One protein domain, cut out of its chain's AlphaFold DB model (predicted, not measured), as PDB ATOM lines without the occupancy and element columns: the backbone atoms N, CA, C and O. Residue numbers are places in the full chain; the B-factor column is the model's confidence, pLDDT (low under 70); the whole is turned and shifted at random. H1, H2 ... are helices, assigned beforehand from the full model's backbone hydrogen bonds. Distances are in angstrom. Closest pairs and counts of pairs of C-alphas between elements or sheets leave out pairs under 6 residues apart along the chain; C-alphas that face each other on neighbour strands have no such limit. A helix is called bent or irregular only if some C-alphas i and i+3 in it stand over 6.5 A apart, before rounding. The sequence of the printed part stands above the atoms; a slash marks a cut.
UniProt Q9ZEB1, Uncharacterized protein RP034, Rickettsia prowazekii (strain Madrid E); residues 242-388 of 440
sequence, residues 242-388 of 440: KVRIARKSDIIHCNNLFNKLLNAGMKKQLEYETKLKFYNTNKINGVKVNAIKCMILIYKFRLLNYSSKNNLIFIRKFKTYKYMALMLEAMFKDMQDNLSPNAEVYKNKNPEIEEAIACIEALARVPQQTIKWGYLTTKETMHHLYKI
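What this domain is: This is residues 242 to 388 of the 440 residues of the protein "Uncharacterized protein RP034" of Rickettsia prowazekii (strain Madrid E) (UniProt Q9ZEB1). Two helices side by side, the arm H1a and H4, make the core of an elongated body; H5, H6 and H7 cover part of it, while at the other end H1 bends sharply and its second arm H1b pairs with H2 as a helical hairpin. Short H3 folds back from H2 and packs on H4 and H6. The printed part has 147 residues with seven named helices, H1 to H7 in chain order, and no named strand: all helix. It is only just loose, close to compact, with a radius of gyration of the C-alphas of 17.8 A and spans of 58 by 34 by 25 A.

How they stand to each other: H1, residues 242 to 281, is the hub, touching five other helices; assigned as one helix by its hydrogen bonds, it is bent, with C-alphas 264 and 267 7.8 A apart, and its arms H1a and H1b stand about perpendicular at 75 degrees. H1b and H2, residues 287 to 309, form a hairpin at a steep tilt of 38 degrees, opposite ways; their closest C-alphas, of Gln 269 and Ile 296, are 5.4 A apart. H3, residues 313 to 320, makes a hairpin with H2, touching residues 304 to 307 alone, closest at C-alphas Ser 307 and Ile 315, 6.6 A. H4, residues 324 to 339, touches H1a at a shallow tilt of 20 degrees, opposite ways, closest at C-alphas Ile 251 and Leu 339, 6.3 A. H5, residues 351 to 373, makes a hairpin with H4, closest at C-alphas Leu 339 and Ala 362, 5.2 A. H6, residues 375 to 381, touches H3, closest at C-alphas Phe 314 and Thr 377, 5.3 A. H7, residues 383 to 388, touches H1a at a shallow tilt of 24 degrees, closest at C-alphas Ala 246 and His 384, 4.9 A. H2 and H5 are apart. Every O i to N i+4 pair is within hydrogen-bond range in H1a, H1b, H2, H4, H6 and H7; H5 has 16 of 19, and H3 0 of 4 beside 4 of 5 O i to N i+3 pairs.

Where its parts are: H1a, residues 242 to 264, begins at C-alpha 242 (44.865, -31.525, -10.163) and is 32.2 A long; H1b, residues 267 to 281, is 21.5 A. H2 is 33.3 A, H4 22.7 A. H3 is irregular, with C-alphas 317 and 320 7.1 A apart. H5, 30.6 A, is only just irregular, with C-alphas 364 and 367 6.6 A apart, and has a kink of 38 degrees near residue 367. H7 ends at C-alpha 388 (49.526, -37.073, -5.559).

The domain as a whole: The two C-alphas farthest apart, of Val 287 and Asn 350, are 58.6 A apart. The printed part has no cut; the H4 to H5 link is long, 11 residues, and the others are tight. Mean pLDDT of the printed part is 93.9; residues 344 to 345 are under 70.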
ATOM      1  N   LYS A 242      44.535 -30.112 -10.317       97.52
ATOM      2  CA  LYS A 242      44.865 -31.525 -10.163       97.52
ATOM      3  C   LYS A 242      44.388 -32.110  -8.831       97.52
ATOM      4  O   LYS A 242      43.829 -33.205  -8.823       97.52
ATOM      5  N   VAL A 243      44.587 -31.394  -7.722       97.83
ATOM      6  CA  VAL A 243      44.167 -31.839  -6.381       97.83
ATOM      7  C   VAL A 243      42.651 -31.757  -6.247       97.83
ATOM      8  O   VAL A 243      42.031 -32.702  -5.764       97.83
ATOM      9  N   ARG A 244      42.042 -30.693  -6.781       97.42
ATOM     10  CA  ARG A 244      40.584 -30.530  -6.854       97.42
ATOM     11  C   ARG A 244      39.907 -31.687  -7.591       97.42
ATOM     12  O   ARG A 244      38.943 -32.264  -7.092       97.42
ATOM     13  N   ILE A 245      40.409 -32.036  -8.777       98.26
ATOM     14  CA  ILE A 245      39.894 -33.155  -9.578       98.26
ATOM     15  C   ILE A 245      40.110 -34.475  -8.832       98.26
ATOM     16  O   ILE A 245      39.156 -35.230  -8.666       98.26
ATOM     17  N   ALA A 246      41.319 -34.722  -8.320       98.38
ATOM     18  CA  ALA A 246      41.642 -35.935  -7.571       98.38
ATOM     19  C   ALA A 246      40.719 -36.155  -6.364       98.38
ATOM     20  O   ALA A 246      40.170 -37.243  -6.211       98.38
ATOM     21  N   ARG A 247      40.484 -35.113  -5.557       97.69
ATOM     22  CA  ARG A 247      39.578 -35.161  -4.401       97.69
ATOM     23  C   ARG A 247      38.157 -35.546  -4.815       97.69
ATOM     24  O   ARG A 247      37.570 -36.451  -4.226       97.69
ATOM     25  N   LYS A 248      37.607 -34.896  -5.847       97.52
ATOM     26  CA  LYS A 248      36.253 -35.193  -6.352       97.52
ATOM     27  C   LYS A 248      36.153 -36.613  -6.915       97.52
ATOM     28  O   LYS A 248      35.173 -37.305  -6.642       97.52
ATOM     29  N   SER A 249      37.172 -37.067  -7.643       98.38
ATOM     30  CA  SER A 249      37.254 -38.445  -8.132       98.38
ATOM     31  C   SER A 249      37.316 -39.458  -6.986       98.38
ATOM     32  O   SER A 249      36.606 -40.460  -7.038       98.38
ATOM     33  N   ASP A 250      38.080 -39.182  -5.926       98.53
ATOM     34  CA  ASP A 250      38.170 -40.050  -4.749       98.53
ATOM     35  C   ASP A 250      36.852 -40.136  -3.974       98.53
ATOM     36  O   ASP A 250      36.493 -41.220  -3.522       98.53
ATOM     37  N   ILE A 251      36.077 -39.049  -3.871       98.00
ATOM     38  CA  ILE A 251      34.732 -39.086  -3.264       98.00
ATOM     39  C   ILE A 251      33.837 -40.079  -4.012       98.00
ATOM     40  O   ILE A 251      33.227 -40.961  -3.403       98.00
ATOM     41  N   ILE A 252      33.774 -39.959  -5.341       98.16
ATOM     42  CA  ILE A 252      32.962 -40.838  -6.190       98.16
ATOM     43  C   ILE A 252      33.459 -42.284  -6.078       98.16
ATOM     44  O   ILE A 252      32.666 -43.207  -5.883       98.16
ATOM     45  N   HIS A 253      34.773 -42.486  -6.172       97.88
ATOM     46  CA  HIS A 253      35.406 -43.799  -6.098       97.88
ATOM     47  C   HIS A 253      35.158 -44.493  -4.755       97.88
ATOM     48  O   HIS A 253      34.687 -45.631  -4.735       97.88
ATOM     49  N   CYS A 254      35.393 -43.798  -3.639       97.93
ATOM     50  CA  CYS A 254      35.177 -44.302  -2.285       97.93
ATOM     51  C   CYS A 254      33.713 -44.719  -2.072       97.93
ATOM     52  O   CYS A 254      33.444 -45.839  -1.629       97.93
ATOM     53  N   ASN A 255      32.760 -43.875  -2.487       97.70
ATOM     54  CA  ASN A 255      31.326 -44.173  -2.416       97.70
ATOM     55  C   ASN A 255      30.944 -45.399  -3.257       97.70
ATOM     56  O   ASN A 255      30.228 -46.287  -2.791       97.70
ATOM     57  N   ASN A 256      31.452 -45.483  -4.488       98.03
ATOM     58  CA  ASN A 256      31.191 -46.613  -5.375       98.03
ATOM     59  C   ASN A 256      31.768 -47.920  -4.823       98.03
ATOM     60  O   ASN A 256      31.109 -48.961  -4.882       98.03
ATOM     61  N   LEU A 257      32.980 -47.882  -4.270       97.63
ATOM     62  CA  LEU A 257      33.612 -49.037  -3.642       97.63
ATOM     63  C   LEU A 257      32.825 -49.503  -2.411       97.63
ATOM     64  O   LEU A 257      32.566 -50.700  -2.268       97.63
ATOM     65  N   PHE A 258      32.380 -48.571  -1.566       97.92
ATOM     66  CA  PHE A 258      31.553 -48.884  -0.405       97.92
ATOM     67  C   PHE A 258      30.230 -49.549  -0.812       97.92
ATOM     68  O   PHE A 258      29.899 -50.629  -0.320       97.92
ATOM     69  N   ASN A 259      29.525 -48.979  -1.794       98.03
ATOM     70  CA  ASN A 259      28.273 -49.532  -2.323       98.03
ATOM     71  C   ASN A 259      28.452 -50.941  -2.910       98.03
ATOM     72  O   ASN A 259      27.633 -51.831  -2.666       98.03
ATOM     73  N   LYS A 260      29.550 -51.184  -3.636       97.58
ATOM     74  CA  LYS A 260      29.897 -52.519  -4.147       97.58
ATOM     75  C   LYS A 260      30.050 -53.539  -3.015       97.58
ATOM     76  O   LYS A 260      29.507 -54.638  -3.113       97.58
ATOM     77  N   LEU A 261      30.732 -53.179  -1.927       97.90
ATOM     78  CA  LEU A 261      30.920 -54.066  -0.773       97.90
ATOM     79  C   LEU A 261      29.613 -54.319  -0.012       97.90
ATOM     80  O   LEU A 261      29.335 -55.465   0.352       97.90
ATOM     81  N   LEU A 262      28.780 -53.288   0.169       97.91
ATOM     82  CA  LEU A 262      27.438 -53.422   0.747       97.91
ATOM     83  C   LEU A 262      26.614 -54.469  -0.014       97.91
ATOM     84  O   LEU A 262      26.093 -55.405   0.603       97.91
ATOM     85  N   ASN A 263      26.587 -54.367  -1.344       96.64
ATOM     86  CA  ASN A 263      25.880 -55.294  -2.232       96.64
ATOM     87  C   ASN A 263      26.526 -56.691  -2.287       96.64
ATOM     88  O   ASN A 263      25.842 -57.695  -2.499       96.64
ATOM     89  N   ALA A 264      27.830 -56.793  -2.024       95.43
ATOM     90  CA  ALA A 264      28.555 -58.060  -1.961       95.43
ATOM     91  C   ALA A 264      28.267 -58.894  -0.695       95.43
ATOM     92  O   ALA A 264      28.786 -60.002  -0.565       95.43
ATOM     93  N   GLY A 265      27.420 -58.412   0.217       94.95
ATOM     94  CA  GLY A 265      27.011 -59.125   1.433       94.95
ATOM     95  C   GLY A 265      27.361 -58.396   2.727       94.95
ATOM     96  O   GLY A 265      26.845 -58.768   3.781       94.95
ATOM     97  N   MET A 266      28.160 -57.325   2.658       97.79
ATOM     98  CA  MET A 266      28.514 -56.534   3.837       97.79
ATOM     99  C   MET A 266      27.277 -55.912   4.495       97.79
ATOM    100  O   MET A 266      27.214 -55.891   5.718       97.79
ATOM    101  N   LYS A 267      26.256 -55.494   3.727       97.95
ATOM    102  CA  LYS A 267      25.009 -54.940   4.292       97.95
ATOM    103  C   LYS A 267      24.331 -55.914   5.257       97.95
ATOM    104  O   LYS A 267      23.978 -55.545   6.372       97.95
ATOM    105  N   LYS A 268      24.193 -57.181   4.858       97.90
ATOM    106  CA  LYS A 268      23.611 -58.212   5.724       97.90
ATOM    107  C   LYS A 268      24.528 -58.547   6.891       97.90
ATOM    108  O   LYS A 268      24.048 -58.686   8.011       97.90
ATOM    109  N   GLN A 269      25.838 -58.612   6.663       97.85
ATOM    110  CA  GLN A 269      26.801 -58.807   7.745       97.85
ATOM    111  C   GLN A 269      26.701 -57.704   8.812       97.85
ATOM    112  O   GLN A 269      26.679 -58.035   9.993       97.85
ATOM    113  N   LEU A 270      26.563 -56.430   8.417       97.35
ATOM    114  CA  LEU A 270      26.338 -55.298   9.326       97.35
ATOM    115  C   LEU A 270      25.086 -55.500  10.185       97.35
ATOM    116  O   LEU A 270      25.160 -55.386  11.405       97.35
ATOM    117  N   GLU A 271      23.950 -55.854   9.572       97.51
ATOM    118  CA  GLU A 271      22.698 -56.110  10.303       97.51
ATOM    119  C   GLU A 271      22.885 -57.169  11.406       97.51
ATOM    120  O   GLU A 271      22.389 -57.010  12.525       97.51
ATOM    121  N   TYR A 272      23.611 -58.253  11.114       97.87
ATOM    122  CA  TYR A 272      23.874 -59.316  12.085       97.87
ATOM    123  C   TYR A 272      24.938 -58.939  13.123       97.87
ATOM    124  O   TYR A 272      24.771 -59.275  14.293       97.87
ATOM    125  N   GLU A 273      26.006 -58.238  12.736       97.19
ATOM    126  CA  GLU A 273      27.045 -57.772  13.662       97.19
ATOM    127  C   GLU A 273      26.492 -56.754  14.666       97.19
ATOM    128  O   GLU A 273      26.789 -56.867  15.855       97.19
ATOM    129  N   THR A 274      25.619 -55.835  14.240       96.13
ATOM    130  CA  THR A 274      24.919 -54.897  15.133       96.13
ATOM    131  C   THR A 274      24.045 -55.636  16.146       96.13
ATOM    132  O   THR A 274      24.120 -55.365  17.347       96.13
ATOM    133  N   LYS A 275      23.271 -56.636  15.698       95.62
ATOM    134  CA  LYS A 275      22.475 -57.495  16.594       95.62
ATOM    135  C   LYS A 275      23.363 -58.272  17.566       95.62
ATOM    136  O   LYS A 275      23.056 -58.345  18.752       95.62
ATOM    137  N   LEU A 276      24.474 -58.837  17.091       95.55
ATOM    138  CA  LEU A 276      25.413 -59.573  17.937       95.55
ATOM    139  C   LEU A 276      26.086 -58.660  18.971       95.55
ATOM    140  O   LEU A 276      26.241 -59.072  20.118       95.55
ATOM    141  N   LYS A 277      26.463 -57.430  18.594       92.82
ATOM    142  CA  LYS A 277      27.009 -56.429  19.521       92.82
ATOM    143  C   LYS A 277      26.000 -56.131  20.631       92.82
ATOM    144  O   LYS A 277      26.363 -56.243  21.797       92.82
ATOM    145  N   PHE A 278      24.735 -55.890  20.280       93.95
ATOM    146  CA  PHE A 278      23.653 -55.710  21.252       93.95
ATOM    147  C   PHE A 278      23.490 -56.915  22.195       93.95
ATOM    148  O   PHE A 278      23.430 -56.734  23.411       93.95
ATOM    149  N   TYR A 279      23.461 -58.146  21.671       93.76
ATOM    150  CA  TYR A 279      23.322 -59.343  22.510       93.76
ATOM    151  C   TYR A 279      24.506 -59.545  23.458       93.76
ATOM    152  O   TYR A 279      24.294 -59.871  24.623       93.76
ATOM    153  N   ASN A 280      25.732 -59.290  22.993       91.13
ATOM    154  CA  ASN A 280      26.926 -59.370  23.831       91.13
ATOM    155  C   ASN A 280      26.893 -58.338  24.968       91.13
ATOM    156  O   ASN A 280      27.188 -58.694  26.105       91.13
ATOM    157  N   THR A 281      26.503 -57.089  24.685       89.89
ATOM    158  CA  THR A 281      26.380 -56.033  25.706       89.89
ATOM    159  C   THR A 281      25.357 -56.401  26.781       89.89
ATOM    160  O   THR A 281      25.606 -56.193  27.962       89.89
ATOM    161  N   ASN A 282      24.239 -57.017  26.388       92.39
ATOM    162  CA  ASN A 282      23.176 -57.431  27.308       92.39
ATOM    163  C   ASN A 282      23.365 -58.849  27.882       92.39
ATOM    164  O   ASN A 282      22.460 -59.367  28.529       92.39
ATOM    165  N   LYS A 283      24.513 -59.505  27.633       90.79
ATOM    166  CA  LYS A 283      24.820 -60.882  28.077       90.79
ATOM    167  C   LYS A 283      23.750 -61.920  27.686       90.79
ATOM    168  O   LYS A 283      23.575 -62.931  28.363       90.79
ATOM    169  N   ILE A 284      23.041 -61.687  26.581       88.44
ATOM    170  CA  ILE A 284      21.986 -62.577  26.087       88.44
ATOM    171  C   ILE A 284      22.635 -63.755  25.360       88.44
ATOM    172  O   ILE A 284      23.413 -63.566  24.427       88.44
ATOM    173  N   ASN A 285      22.254 -64.973  25.745       89.02
ATOM    174  CA  ASN A 285      22.697 -66.220  25.122       89.02
ATOM    175  C   ASN A 285      21.500 -67.035  24.616       89.02
ATOM    176  O   ASN A 285      20.389 -66.904  25.120       89.02
ATOM    177  N   GLY A 286      21.722 -67.882  23.606       91.31
ATOM    178  CA  GLY A 286      20.705 -68.811  23.108       91.31
ATOM    179  C   GLY A 286      20.896 -69.212  21.646       91.31
ATOM    180  O   GLY A 286      21.767 -68.692  20.943       91.31
ATOM    181  N   VAL A 287      20.032 -70.110  21.162       91.24
ATOM    182  CA  VAL A 287      20.054 -70.634  19.778       91.24
ATOM    183  C   VAL A 287      20.029 -69.500  18.747       91.24
ATOM    184  O   VAL A 287      20.786 -69.521  17.779       91.24
ATOM    185  N   LYS A 288      19.244 -68.446  19.003       91.25
ATOM    186  CA  LYS A 288      19.176 -67.245  18.156       91.25
ATOM    187  C   LYS A 288      20.531 -66.542  18.000       91.25
ATOM    188  O   LYS A 288      20.862 -66.093  16.906       91.25
ATOM    189  N   VAL A 289      21.334 -66.462  19.064       93.54
ATOM    190  CA  VAL A 289      22.673 -65.849  19.023       93.54
ATOM    191  C   VAL A 289      23.626 -66.704  18.187       93.54
ATOM    192  O   VAL A 289      24.398 -66.169  17.391       93.54
ATOM    193  N   ASN A 290      23.533 -68.030  18.301       93.62
ATOM    194  CA  ASN A 290      24.321 -68.952  17.480       93.62
ATOM    195  C   ASN A 290      23.923 -68.889  15.999       93.62
ATOM    196  O   ASN A 290      24.804 -68.844  15.141       93.62
ATOM    197  N   ALA A 291      22.627 -68.777  15.692       95.08
ATOM    198  CA  ALA A 291      22.151 -68.551  14.329       95.08
ATOM    199  C   ALA A 291      22.734 -67.255  13.738       95.08
ATOM    200  O   ALA A 291      23.239 -67.256  12.620       95.08
ATOM    201  N   ILE A 292      22.765 -66.163  14.511       96.09
ATOM    202  CA  ILE A 292      23.380 -64.894  14.090       96.09
ATOM    203  C   ILE A 292      24.879 -65.050  13.826       96.09
ATOM    204  O   ILE A 292      25.360 -64.582  12.797       96.09
ATOM    205  N   LYS A 293      25.619 -65.734  14.709       95.48
ATOM    206  CA  LYS A 293      27.047 -66.027  14.493       95.48
ATOM    207  C   LYS A 293      27.265 -66.820  13.198       95.48
ATOM    208  O   LYS A 293      28.164 -66.479  12.434       95.48
ATOM    209  N   CYS A 294      26.422 -67.816  12.921       96.57
ATOM    210  CA  CYS A 294      26.460 -68.580  11.673       96.57
ATOM    211  C   CYS A 294      26.214 -67.681  10.448       96.57
ATOM    212  O   CYS A 294      27.012 -67.681   9.511       96.57
ATOM    213  N   MET A 295      25.186 -66.823  10.488       97.33
ATOM    214  CA  MET A 295      24.918 -65.872   9.403       97.33
ATOM    215  C   MET A 295      26.087 -64.903   9.177       97.33
ATOM    216  O   MET A 295      26.454 -64.651   8.030       97.33
ATOM    217  N   ILE A 296      26.726 -64.401  10.242       97.24
ATOM    218  CA  ILE A 296      27.932 -63.561  10.129       97.24
ATOM    219  C   ILE A 296      29.043 -64.315   9.395       97.24
ATOM    220  O   ILE A 296      29.663 -63.738   8.506       97.24
ATOM    221  N   LEU A 297      29.283 -65.592   9.713       96.48
ATOM    222  CA  LEU A 297      30.295 -66.403   9.029       96.48
ATOM    223  C   LEU A 297      29.985 -66.575   7.534       96.48
ATOM    224  O   LEU A 297      30.884 -66.391   6.712       96.48
ATOM    225  N   ILE A 298      28.725 -66.848   7.176       97.37
ATOM    226  CA  ILE A 298      28.278 -66.981   5.780       97.37
ATOM    227  C   ILE A 298      28.531 -65.682   5.001       97.37
ATOM    228  O   ILE A 298      29.169 -65.698   3.944       97.37
ATOM    229  N   TYR A 299      28.079 -64.536   5.523       97.52
ATOM    230  CA  TYR A 299      28.255 -63.255   4.833       97.52
ATOM    231  C   TYR A 299      29.708 -62.777   4.827       97.52
ATOM    232  O   TYR A 299      30.152 -62.223   3.823       97.52
ATOM    233  N   LYS A 300      30.481 -63.074   5.876       96.29
ATOM    234  CA  LYS A 300      31.928 -62.832   5.911       96.29
ATOM    235  C   LYS A 300      32.653 -63.626   4.830       96.29
ATOM    236  O   LYS A 300      33.511 -63.076   4.144       96.29
ATOM    237  N   PHE A 301      32.308 -64.900   4.643       95.87
ATOM    238  CA  PHE A 301      32.866 -65.724   3.571       95.87
ATOM    239  C   PHE A 301      32.500 -65.173   2.188       95.87
ATOM    240  O   PHE A 301      33.379 -64.995   1.345       95.87
ATOM    241  N   ARG A 302      31.229 -64.810   1.973       96.16
ATOM    242  CA  ARG A 302      30.763 -64.176   0.729       96.16
ATOM    243  C   ARG A 302      31.530 -62.883   0.423       96.16
ATOM    244  O   ARG A 302      32.009 -62.718  -0.699       96.16
ATOM    245  N   LEU A 303      31.696 -62.014   1.421       96.46
ATOM    246  CA  LEU A 303      32.442 -60.763   1.301       96.46
ATOM    247  C   LEU A 303      33.912 -61.022   0.945       96.46
ATOM    248  O   LEU A 303      34.420 -60.441  -0.007       96.46
ATOM    249  N   LEU A 304      34.585 -61.945   1.639       95.99
ATOM    250  CA  LEU A 304      35.986 -62.293   1.367       95.99
ATOM    251  C   LEU A 304      36.189 -62.912  -0.024       95.99
ATOM    252  O   LEU A 304      37.202 -62.631  -0.676       95.99
ATOM    253  N   ASN A 305      35.243 -63.723  -0.495       95.78
ATOM    254  CA  ASN A 305      35.271 -64.282  -1.845       95.78
ATOM    255  C   ASN A 305      35.104 -63.189  -2.898       95.78
ATOM    256  O   ASN A 305      35.878 -63.143  -3.854       95.78
ATOM    257  N   TYR A 306      34.146 -62.280  -2.702       96.62
ATOM    258  CA  TYR A 306      33.978 -61.117  -3.570       96.62
ATOM    259  C   TYR A 306      35.253 -60.269  -3.613       96.62
ATOM    260  O   TYR A 306      35.752 -59.963  -4.696       96.62
ATOM    261  N   SER A 307      35.829 -59.947  -2.452       95.25
ATOM    262  CA  SER A 307      37.063 -59.166  -2.364       95.25
ATOM    263  C   SER A 307      38.233 -59.853  -3.059       95.25
ATOM    264  O   SER A 307      39.007 -59.190  -3.735       95.25
ATOM    265  N   SER A 308      38.349 -61.178  -2.943       94.16
ATOM    266  CA  SER A 308      39.414 -61.938  -3.608       94.16
ATOM    267  C   SER A 308      39.260 -61.926  -5.131       94.16
ATOM    268  O   SER A 308      40.244 -61.702  -5.827       94.16
ATOM    269  N   LYS A 309      38.035 -62.096  -5.647       95.40
ATOM    270  CA  LYS A 309      37.744 -62.049  -7.091       95.40
ATOM    271  C   LYS A 309      37.982 -60.667  -7.706       95.40
ATOM    272  O   LYS A 309      38.370 -60.581  -8.861       95.40
ATOM    273  N   ASN A 310      37.768 -59.602  -6.936       95.02
ATOM    274  CA  ASN A 310      37.922 -58.215  -7.389       95.02
ATOM    275  C   ASN A 310      39.258 -57.583  -6.958       95.02
ATOM    276  O   ASN A 310      39.393 -56.365  -6.992       95.02
ATOM    277  N   ASN A 311      40.229 -58.387  -6.509       93.17
ATOM    278  CA  ASN A 311      41.548 -57.933  -6.059       93.17
ATOM    279  C   ASN A 311      41.532 -56.857  -4.943       93.17
ATOM    280  O   ASN A 311      42.475 -56.086  -4.781       93.17
ATOM    281  N   LEU A 312      40.485 -56.828  -4.114       94.28
ATOM    282  CA  LEU A 312      40.351 -55.920  -2.968       94.28
ATOM    283  C   LEU A 312      41.117 -56.473  -1.757       94.28
ATOM    284  O   LEU A 312      40.541 -56.796  -0.713       94.28
ATOM    285  N   ILE A 313      42.435 -56.625  -1.910       91.21
ATOM    286  CA  ILE A 313      43.324 -57.287  -0.939       91.21
ATOM    287  C   ILE A 313      43.222 -56.641   0.450       91.21
ATOM    288  O   ILE A 313      43.263 -57.350   1.459       91.21
ATOM    289  N   PHE A 314      43.019 -55.321   0.519       94.43
ATOM    290  CA  PHE A 314      42.929 -54.583   1.781       94.43
ATOM    291  C   PHE A 314      41.811 -55.088   2.707       94.43
ATOM    292  O   PHE A 314      41.962 -55.036   3.925       94.43
ATOM    293  N   ILE A 315      40.726 -55.655   2.163       94.93
ATOM    294  CA  ILE A 315      39.616 -56.206   2.957       94.93
ATOM    295  C   ILE A 315      40.079 -57.380   3.826       94.93
ATOM    296  O   ILE A 315      39.606 -57.554   4.950       94.93
ATOM    297  N   ARG A 316      41.055 -58.171   3.356       91.52
ATOM    298  CA  ARG A 316      41.563 -59.340   4.091       91.52
ATOM    299  C   ARG A 316      42.201 -58.957   5.425       91.52
ATOM    300  O   ARG A 316      42.112 -59.743   6.366       91.52
ATOM    301  N   LYS A 317      42.761 -57.748   5.542       91.09
ATOM    302  CA  LYS A 317      43.293 -57.212   6.805       91.09
ATOM    303  C   LYS A 317      42.230 -57.191   7.909       91.09
ATOM    304  O   LYS A 317      42.536 -57.442   9.071       91.09
ATOM    305  N   PHE A 318      40.970 -56.949   7.552       92.84
ATOM    306  CA  PHE A 318      39.866 -56.851   8.506       92.84
ATOM    307  C   PHE A 318      39.294 -58.218   8.917       92.84
ATOM    308  O   PHE A 318      38.485 -58.298   9.839       92.84
ATOM    309  N   LYS A 319      39.748 -59.322   8.300       92.05
ATOM    310  CA  LYS A 319      39.241 -60.680   8.569       92.05
ATOM    311  C   LYS A 319      39.371 -61.089  10.038       92.05
ATOM    312  O   LYS A 319      38.541 -61.859  10.516       92.05
ATOM    313  N   THR A 320      40.387 -60.617  10.756       88.49
ATOM    314  CA  THR A 320      40.620 -60.995  12.162       88.49
ATOM    315  C   THR A 320      39.809 -60.167  13.157       88.49
ATOM    316  O   THR A 320      39.843 -60.461  14.347       88.49
ATOM    317  N   TYR A 321      39.101 -59.126  12.713       90.35
ATOM    318  CA  TYR A 321      38.288 -58.302  13.605       90.35
ATOM    319  C   TYR A 321      37.002 -59.043  13.987       90.35
ATOM    320  O   TYR A 321      36.388 -59.719  13.154       90.35
ATOM    321  N   LYS A 322      36.599 -58.898  15.257       88.84
ATOM    322  CA  LYS A 322      35.376 -59.495  15.818       88.84
ATOM    323  C   LYS A 322      34.127 -59.051  15.051       88.84
ATOM    324  O   LYS A 322      33.285 -59.885  14.734       88.84
ATOM    325  N   TYR A 323      34.057 -57.762  14.724       93.59
ATOM    326  CA  TYR A 323      33.008 -57.157  13.906       93.59
ATOM    327  C   TYR A 323      33.641 -56.561  12.643       93.59
ATOM    328  O   TYR A 323      34.049 -55.400  12.611       93.59
ATOM    329  N   MET A 324      33.838 -57.409  11.634       94.99
ATOM    330  CA  MET A 324      34.576 -57.050  10.423       94.99
ATOM    331  C   MET A 324      33.805 -56.033   9.580       94.99
ATOM    332  O   MET A 324      34.413 -55.097   9.067       94.99
ATOM    333  N   ALA A 325      32.494 -56.208   9.424       96.64
ATOM    334  CA  ALA A 325      31.687 -55.303   8.619       96.64
ATOM    335  C   ALA A 325      31.523 -53.944   9.307       96.64
ATOM    336  O   ALA A 325      31.707 -52.929   8.643       96.64
ATOM    337  N   LEU A 326      31.282 -53.906  10.623       95.29
ATOM    338  CA  LEU A 326      31.235 -52.648  11.382       95.29
ATOM    339  C   LEU A 326      32.557 -51.876  11.263       95.29
ATOM    340  O   LEU A 326      32.547 -50.669  11.038       95.29
ATOM    341  N   MET A 327      33.697 -52.573  11.340       94.43
ATOM    342  CA  MET A 327      35.015 -51.954  11.158       94.43
ATOM    343  C   MET A 327      35.222 -51.394   9.746       94.43
ATOM    344  O   MET A 327      35.758 -50.299   9.587       94.43
ATOM    345  N   LEU A 328      34.780 -52.117   8.715       95.98
ATOM    346  CA  LEU A 328      34.833 -51.628   7.338       95.98
ATOM    347  C   LEU A 328      33.930 -50.411   7.132       95.98
ATOM    348  O   LEU A 328      34.360 -49.446   6.514       95.98
ATOM    349  N   GLU A 329      32.704 -50.436   7.655       96.30
ATOM    350  CA  GLU A 329      31.774 -49.308   7.561       96.30
ATOM    351  C   GLU A 329      32.355 -48.059   8.228       96.30
ATOM    352  O   GLU A 329      32.347 -46.984   7.635       96.30
ATOM    353  N   ALA A 330      32.898 -48.214   9.434       94.68
ATOM    354  CA  ALA A 330      33.569 -47.149  10.160       94.68
ATOM    355  C   ALA A 330      34.751 -46.562   9.372       94.68
ATOM    356  O   ALA A 330      34.892 -45.345   9.302       94.68
ATOM    357  N   MET A 331      35.558 -47.412   8.732       95.55
ATOM    358  CA  MET A 331      36.655 -46.979   7.865       95.55
ATOM    359  C   MET A 331      36.157 -46.203   6.639       95.55
ATOM    360  O   MET A 331      36.686 -45.135   6.353       95.55
ATOM    361  N   PHE A 332      35.122 -46.681   5.940       96.50
ATOM    362  CA  PHE A 332      34.574 -45.965   4.779       96.50
ATOM    363  C   PHE A 332      33.972 -44.613   5.158       96.50
ATOM    364  O   PHE A 332      34.260 -43.624   4.487       96.50
ATOM    365  N   LYS A 333      33.195 -44.554   6.245       94.65
ATOM    366  CA  LYS A 333      32.631 -43.297   6.761       94.65
ATOM    367  C   LYS A 333      33.729 -42.309   7.136       94.65
ATOM    368  O   LYS A 333      33.672 -41.150   6.750       94.65
ATOM    369  N   ASP A 334      34.780 -42.792   7.793       94.49
ATOM    370  CA  ASP A 334      35.939 -41.970   8.120       94.49
ATOM    371  C   ASP A 334      36.638 -41.428   6.862       94.49
ATOM    372  O   ASP A 334      36.911 -40.235   6.784       94.49
ATOM    373  N   MET A 335      36.870 -42.257   5.839       94.86
ATOM    374  CA  MET A 335      37.444 -41.805   4.563       94.86
ATOM    375  C   MET A 335      36.560 -40.752   3.874       94.86
ATOM    376  O   MET A 335      37.073 -39.759   3.360       94.86
ATOM    377  N   GLN A 336      35.240 -40.949   3.878       94.92
ATOM    378  CA  GLN A 336      34.265 -40.011   3.307       94.92
ATOM    379  C   GLN A 336      34.301 -38.651   4.020       94.92
ATOM    380  O   GLN A 336      34.404 -37.621   3.352       94.92
ATOM    381  N   ASP A 337      34.303 -38.649   5.355       91.49
ATOM    382  CA  ASP A 337      34.423 -37.435   6.175       91.49
ATOM    383  C   ASP A 337      35.775 -36.732   5.954       91.49
ATOM    384  O   ASP A 337      35.882 -35.503   6.009       91.49
ATOM    385  N   ASN A 338      36.830 -37.502   5.668       90.94
ATOM    386  CA  ASN A 338      38.159 -36.960   5.409       90.94
ATOM    387  C   ASN A 338      38.279 -36.295   4.027       90.94
ATOM    388  O   ASN A 338      38.953 -35.271   3.915       90.94
ATOM    389  N   LEU A 339      37.598 -36.831   3.010       93.69
ATOM    390  CA  LEU A 339      37.535 -36.278   1.650       93.69
ATOM    391  C   LEU A 339      36.612 -35.052   1.522       93.69
ATOM    392  O   LEU A 339      36.794 -34.227   0.616       93.69
ATOM    393  N   SER A 340      35.637 -34.939   2.424       89.45
ATOM    394  CA  SER A 340      34.652 -33.854   2.489       89.45
ATOM    395  C   SER A 340      34.686 -33.186   3.871       89.45
ATOM    396  O   SER A 340      33.761 -33.380   4.664       89.45
ATOM    397  N   PRO A 341      35.758 -32.436   4.200       76.66
ATOM    398  CA  PRO A 341      35.876 -31.743   5.479       76.66
ATOM    399  C   PRO A 341      34.705 -30.776   5.686       76.66
ATOM    400  O   PRO A 341      34.636 -29.727   5.058       76.66
ATOM    401  N   ASN A 342      33.808 -31.117   6.608       73.96
ATOM    402  CA  ASN A 342      32.642 -30.310   6.948       73.96
ATOM    403  C   ASN A 342      32.814 -29.743   8.363       73.96
ATOM    404  O   ASN A 342      32.423 -30.377   9.340       73.96
ATOM    405  N   ALA A 343      33.411 -28.559   8.481       70.39
ATOM    406  CA  ALA A 343      33.471 -27.804   9.733       70.39
ATOM    407  C   ALA A 343      33.131 -26.338   9.459       70.39
ATOM    408  O   ALA A 343      33.398 -25.837   8.369       70.39
ATOM    409  N   GLU A 344      32.548 -25.642  10.435       66.70
ATOM    410  CA  GLU A 344      32.174 -24.228  10.276       66.70
ATOM    411  C   GLU A 344      33.369 -23.347   9.912       66.70
ATOM    412  O   GLU A 344      33.234 -22.463   9.075       66.70
ATOM    413  N   VAL A 345      34.550 -23.665  10.448       64.66
ATOM    414  CA  VAL A 345      35.816 -22.977  10.145       64.66
ATOM    415  C   VAL A 345      36.249 -23.090   8.679       64.66
ATOM    416  O   VAL A 345      37.020 -22.263   8.206       64.66
ATOM    417  N   TYR A 346      35.758 -24.094   7.947       71.66
ATOM    418  CA  TYR A 346      36.072 -24.280   6.527       71.66
ATOM    419  C   TYR A 346      35.044 -23.623   5.605       71.66
ATOM    420  O   TYR A 346      35.320 -23.445   4.419       71.66
ATOM    421  N   LYS A 347      33.870 -23.246   6.130       76.54
ATOM    422  CA  LYS A 347      32.827 -22.601   5.335       76.54
ATOM    423  C   LYS A 347      33.274 -21.197   4.956       76.54
ATOM    424  O   LYS A 347      33.685 -20.406   5.805       76.54
ATOM    425  N   ASN A 348      33.138 -20.860   3.680       80.16
ATOM    426  CA  ASN A 348      33.435 -19.527   3.181       80.16
ATOM    427  C   ASN A 348      32.293 -19.044   2.287       80.16
ATOM    428  O   ASN A 348      31.640 -19.833   1.616       80.16
ATOM    429  N   LYS A 349      32.053 -17.729   2.244       85.04
ATOM    430  CA  LYS A 349      31.072 -17.157   1.307       85.04
ATOM    431  C   LYS A 349      31.501 -17.345  -0.152       85.04
ATOM    432  O   LYS A 349      30.643 -17.356  -1.026       85.04
ATOM    433  N   ASN A 350      32.807 -17.459  -0.413       88.65
ATOM    434  CA  ASN A 350      33.352 -17.744  -1.733       88.65
ATOM    435  C   ASN A 350      33.575 -19.265  -1.914       88.65
ATOM    436  O   ASN A 350      34.480 -19.813  -1.274       88.65
ATOM    437  N   PRO A 351      32.837 -19.930  -2.828       90.23
ATOM    438  CA  PRO A 351      32.981 -21.364  -3.088       90.23
ATOM    439  C   PRO A 351      34.374 -21.795  -3.572       90.23
ATOM    440  O   PRO A 351      34.774 -22.936  -3.352       90.23
ATOM    441  N   GLU A 352      35.133 -20.914  -4.235       91.78
ATOM    442  CA  GLU A 352      36.494 -21.225  -4.701       91.78
ATOM    443  C   GLU A 352      37.476 -21.333  -3.526       91.78
ATOM    444  O   GLU A 352      38.310 -22.241  -3.495       91.78
ATOM    445  N   ILE A 353      37.323 -20.454  -2.528       88.93
ATOM    446  CA  ILE A 353      38.116 -20.480  -1.293       88.93
ATOM    447  C   ILE A 353      37.746 -21.713  -0.462       88.93
ATOM    448  O   ILE A 353      38.631 -22.416   0.019       88.93
ATOM    449  N   GLU A 354      36.453 -22.021  -0.335       88.80
ATOM    450  CA  GLU A 354      35.989 -23.226   0.366       88.80
ATOM    451  C   GLU A 354      36.547 -24.511  -0.277       88.80
ATOM    452  O   GLU A 354      37.073 -25.382   0.416       88.80
ATOM    453  N   GLU A 355      36.535 -24.611  -1.612       92.33
ATOM    454  CA  GLU A 355      37.135 -25.741  -2.332       92.33
ATOM    455  C   GLU A 355      38.662 -25.808  -2.147       92.33
ATOM    456  O   GLU A 355      39.214 -26.903  -2.018       92.33
ATOM    457  N   ALA A 356      39.353 -24.666  -2.113       91.62
ATOM    458  CA  ALA A 356      40.791 -24.601  -1.857       91.62
ATOM    459  C   ALA A 356      41.151 -25.118  -0.459       91.62
ATOM    460  O   ALA A 356      42.039 -25.965  -0.338       91.62
ATOM    461  N   ILE A 357      40.418 -24.687   0.570       90.18
ATOM    462  CA  ILE A 357      40.565 -25.183   1.944       90.18
ATOM    463  C   ILE A 357      40.294 -26.692   1.992       90.18
ATOM    464  O   ILE A 357      41.107 -27.449   2.525       90.18
ATOM    465  N   ALA A 358      39.212 -27.159   1.358       92.08
ATOM    466  CA  ALA A 358      38.882 -28.580   1.311       92.08
ATOM    467  C   ALA A 358      39.980 -29.425   0.641       92.08
ATOM    468  O   ALA A 358      40.238 -30.550   1.068       92.08
ATOM    469  N   CYS A 359      40.647 -28.898  -0.390       94.93
ATOM    470  CA  CYS A 359      41.771 -29.565  -1.048       94.93
ATOM    471  C   CYS A 359      43.020 -29.641  -0.163       94.93
ATOM    472  O   CYS A 359      43.666 -30.690  -0.137       94.93
ATOM    473  N   ILE A 360      43.349 -28.560   0.554       93.27
ATOM    474  CA  ILE A 360      44.476 -28.524   1.501       93.27
ATOM    475  C   ILE A 360      44.259 -29.576   2.596       93.27
ATOM    476  O   ILE A 360      45.102 -30.452   2.791       93.27
ATOM    477  N   GLU A 361      43.088 -29.560   3.235       92.74
ATOM    478  CA  GLU A 361      42.731 -30.515   4.290       92.74
ATOM    479  C   GLU A 361      42.707 -31.961   3.781       92.74
ATOM    480  O   GLU A 361      43.306 -32.847   4.391       92.74
ATOM    481  N   ALA A 362      42.062 -32.229   2.641       95.38
ATOM    482  CA  ALA A 362      41.962 -33.587   2.111       95.38
ATOM    483  C   ALA A 362      43.333 -34.181   1.740       95.38
ATOM    484  O   ALA A 362      43.560 -35.374   1.962       95.38
ATOM    485  N   LEU A 363      44.261 -33.374   1.207       96.89
ATOM    486  CA  LEU A 363      45.617 -33.836   0.898       96.89
ATOM    487  C   LEU A 363      46.425 -34.112   2.175       96.89
ATOM    488  O   LEU A 363      47.078 -35.153   2.266       96.89
ATOM    489  N   ALA A 364      46.342 -33.232   3.177       94.76
ATOM    490  CA  ALA A 364      47.002 -33.416   4.471       94.76
ATOM    491  C   ALA A 364      46.472 -34.633   5.250       94.76
ATOM    492  O   ALA A 364      47.208 -35.259   6.012       94.76
ATOM    493  N   ARG A 365      45.222 -35.038   5.003       95.12
ATOM    494  CA  ARG A 365      44.605 -36.232   5.599       95.12
ATOM    495  C   ARG A 365      45.113 -37.553   5.009       95.12
ATOM    496  O   ARG A 365      44.958 -38.593   5.642       95.12
ATOM    497  N   VAL A 366      45.776 -37.566   3.849       97.86
ATOM    498  CA  VAL A 366      46.339 -38.799   3.250       97.86
ATOM    499  C   VAL A 366      47.338 -39.525   4.175       97.86
ATOM    500  O   VAL A 366      47.156 -40.725   4.418       97.86
ATOM    501  N   PRO A 367      48.398 -38.879   4.709       97.82
ATOM    502  CA  PRO A 367      49.296 -39.521   5.674       97.82
ATOM    503  C   PRO A 367      48.573 -39.929   6.964       97.82
ATOM    504  O   PRO A 367      48.808 -41.029   7.460       97.82
ATOM    505  N   GLN A 368      47.626 -39.126   7.454       96.58
ATOM    506  CA  GLN A 368      46.769 -39.478   8.592       96.58
ATOM    507  C   GLN A 368      46.020 -40.800   8.366       96.58
ATOM    508  O   GLN A 368      46.097 -41.715   9.191       96.58
ATOM    509  N   GLN A 369      45.347 -40.945   7.225       97.21
ATOM    510  CA  GLN A 369      44.611 -42.158   6.869       97.21
ATOM    511  C   GLN A 369      45.556 -43.345   6.637       97.21
ATOM    512  O   GLN A 369      45.246 -44.481   7.002       97.21
ATOM    513  N   THR A 370      46.764 -43.077   6.138       97.79
ATOM    514  CA  THR A 370      47.813 -44.087   5.985       97.79
ATOM    515  C   THR A 370      48.265 -44.659   7.329       97.79
ATOM    516  O   THR A 370      48.404 -45.875   7.454       97.79
ATOM    517  N   ILE A 371      48.477 -43.813   8.337       96.74
ATOM    518  CA  ILE A 371      48.852 -44.238   9.693       96.74
ATOM    519  C   ILE A 371      47.698 -44.995  10.367       96.74
ATOM    520  O   ILE A 371      47.900 -46.047  10.983       96.74
ATOM    521  N   LYS A 372      46.473 -44.499  10.194       95.54
ATOM    522  CA  LYS A 372      45.260 -45.038  10.814       95.54
ATOM    523  C   LYS A 372      44.806 -46.375  10.221       95.54
ATOM    524  O   LYS A 372      44.618 -47.352  10.944       95.54
ATOM    525  N   TRP A 373      44.647 -46.446   8.901       95.57
ATOM    526  CA  TRP A 373      44.075 -47.604   8.202       95.57
ATOM    527  C   TRP A 373      45.074 -48.382   7.354       95.57
ATOM    528  O   TRP A 373      44.777 -49.514   6.967       95.57
ATOM    529  N   GLY A 374      46.261 -47.834   7.114       95.87
ATOM    530  CA  GLY A 374      47.328 -48.472   6.351       95.87
ATOM    531  C   GLY A 374      47.421 -47.958   4.916       95.87
ATOM    532  O   GLY A 374      46.438 -47.516   4.313       95.87
ATOM    533  N   TYR A 375      48.622 -48.077   4.346       96.60
ATOM    534  CA  TYR A 375      48.936 -47.657   2.976       96.60
ATOM    535  C   TYR A 375      48.013 -48.289   1.934       96.60
ATOM    536  O   TYR A 375      47.488 -47.593   1.075       96.60
ATOM    537  N   LEU A 376      47.800 -49.606   2.018       95.94
ATOM    538  CA  LEU A 376      46.996 -50.321   1.031       95.94
ATOM    539  C   LEU A 376      45.528 -49.890   1.090       95.94
ATOM    540  O   LEU A 376      44.944 -49.611   0.056       95.94
ATOM    541  N   THR A 377      44.944 -49.783   2.286       97.05
ATOM    542  CA  THR A 377      43.559 -49.318   2.436       97.05
ATOM    543  C   THR A 377      43.398 -47.900   1.898       97.05
ATOM    544  O   THR A 377      42.521 -47.674   1.076       97.05
ATOM    545  N   THR A 378      44.294 -46.985   2.273       97.76
ATOM    546  CA  THR A 378      44.244 -45.582   1.825       97.76
ATOM    547  C   THR A 378      44.425 -45.455   0.313       97.76
ATOM    548  O   THR A 378      43.704 -44.705  -0.330       97.76
ATOM    549  N   LYS A 379      45.341 -46.227  -0.287       97.46
ATOM    550  CA  LYS A 379      45.539 -46.263  -1.744       97.46
ATOM    551  C   LYS A 379      44.295 -46.747  -2.496       97.46
ATOM    552  O   LYS A 379      44.059 -46.314  -3.619       97.46
ATOM    553  N   GLU A 380      43.536 -47.671  -1.916       96.78
ATOM    554  CA  GLU A 380      42.339 -48.226  -2.550       96.78
ATOM    555  C   GLU A 380      41.102 -47.342  -2.351       96.78
ATOM    556  O   GLU A 380      40.210 -47.384  -3.191       96.78
ATOM    557  N   THR A 381      41.022 -46.536  -1.286       96.65
ATOM    558  CA  THR A 381      39.862 -45.666  -1.002       96.65
ATOM    559  C   THR A 381      40.057 -44.209  -1.427       96.65
ATOM    560  O   THR A 381      39.104 -43.588  -1.885       96.65
ATOM    561  N   MET A 382      41.276 -43.675  -1.313       97.04
ATOM    562  CA  MET A 382      41.682 -42.309  -1.683       97.04
ATOM    563  C   MET A 382      42.745 -42.356  -2.792       97.04
ATOM    564  O   MET A 382      43.845 -41.818  -2.657       97.04
ATOM    565  N   HIS A 383      42.459 -43.098  -3.858       96.51
ATOM    566  CA  HIS A 383      43.417 -43.467  -4.898       96.51
ATOM    567  C   HIS A 383      44.177 -42.280  -5.505       96.51
ATOM    568  O   HIS A 383      45.406 -42.321  -5.644       96.51
ATOM    569  N   HIS A 384      43.463 -41.226  -5.880       98.46
ATOM    570  CA  HIS A 384      44.019 -40.102  -6.616       98.46
ATOM    571  C   HIS A 384      44.833 -39.175  -5.709       98.46
ATOM    572  O   HIS A 384      45.961 -38.823  -6.062       98.46
ATOM    573  N   LEU A 385      44.326 -38.827  -4.525       98.58
ATOM    574  CA  LEU A 385      45.068 -38.038  -3.540       98.58
ATOM    575  C   LEU A 385      46.267 -38.809  -2.981       98.58
ATOM    576  O   LEU A 385      47.341 -38.230  -2.828       98.58
ATOM    577  N   TYR A 386      46.136 -40.123  -2.760       98.60
ATOM    578  CA  TYR A 386      47.261 -40.986  -2.389       98.60
ATOM    579  C   TYR A 386      48.381 -40.910  -3.429       98.60
ATOM    580  O   TYR A 386      49.552 -40.755  -3.073       98.60
ATOM    581  N   LYS A 387      48.028 -40.994  -4.720       98.44
ATOM    582  CA  LYS A 387      48.987 -40.874  -5.822       98.44
ATOM    583  C   LYS A 387      49.678 -39.512  -5.806       98.44
ATOM    584  O   LYS A 387      50.898 -39.475  -5.908       98.44
ATOM    585  N   ILE A 388      48.937 -38.418  -5.636       98.55
ATOM    586  CA  ILE A 388      49.526 -37.073  -5.559       98.55
ATOM    587  C   ILE A 388      50.492 -36.976  -4.373       98.55
ATOM    588  O   ILE A 388      51.637 -36.565  -4.543       98.55
TER     589      ILE A 388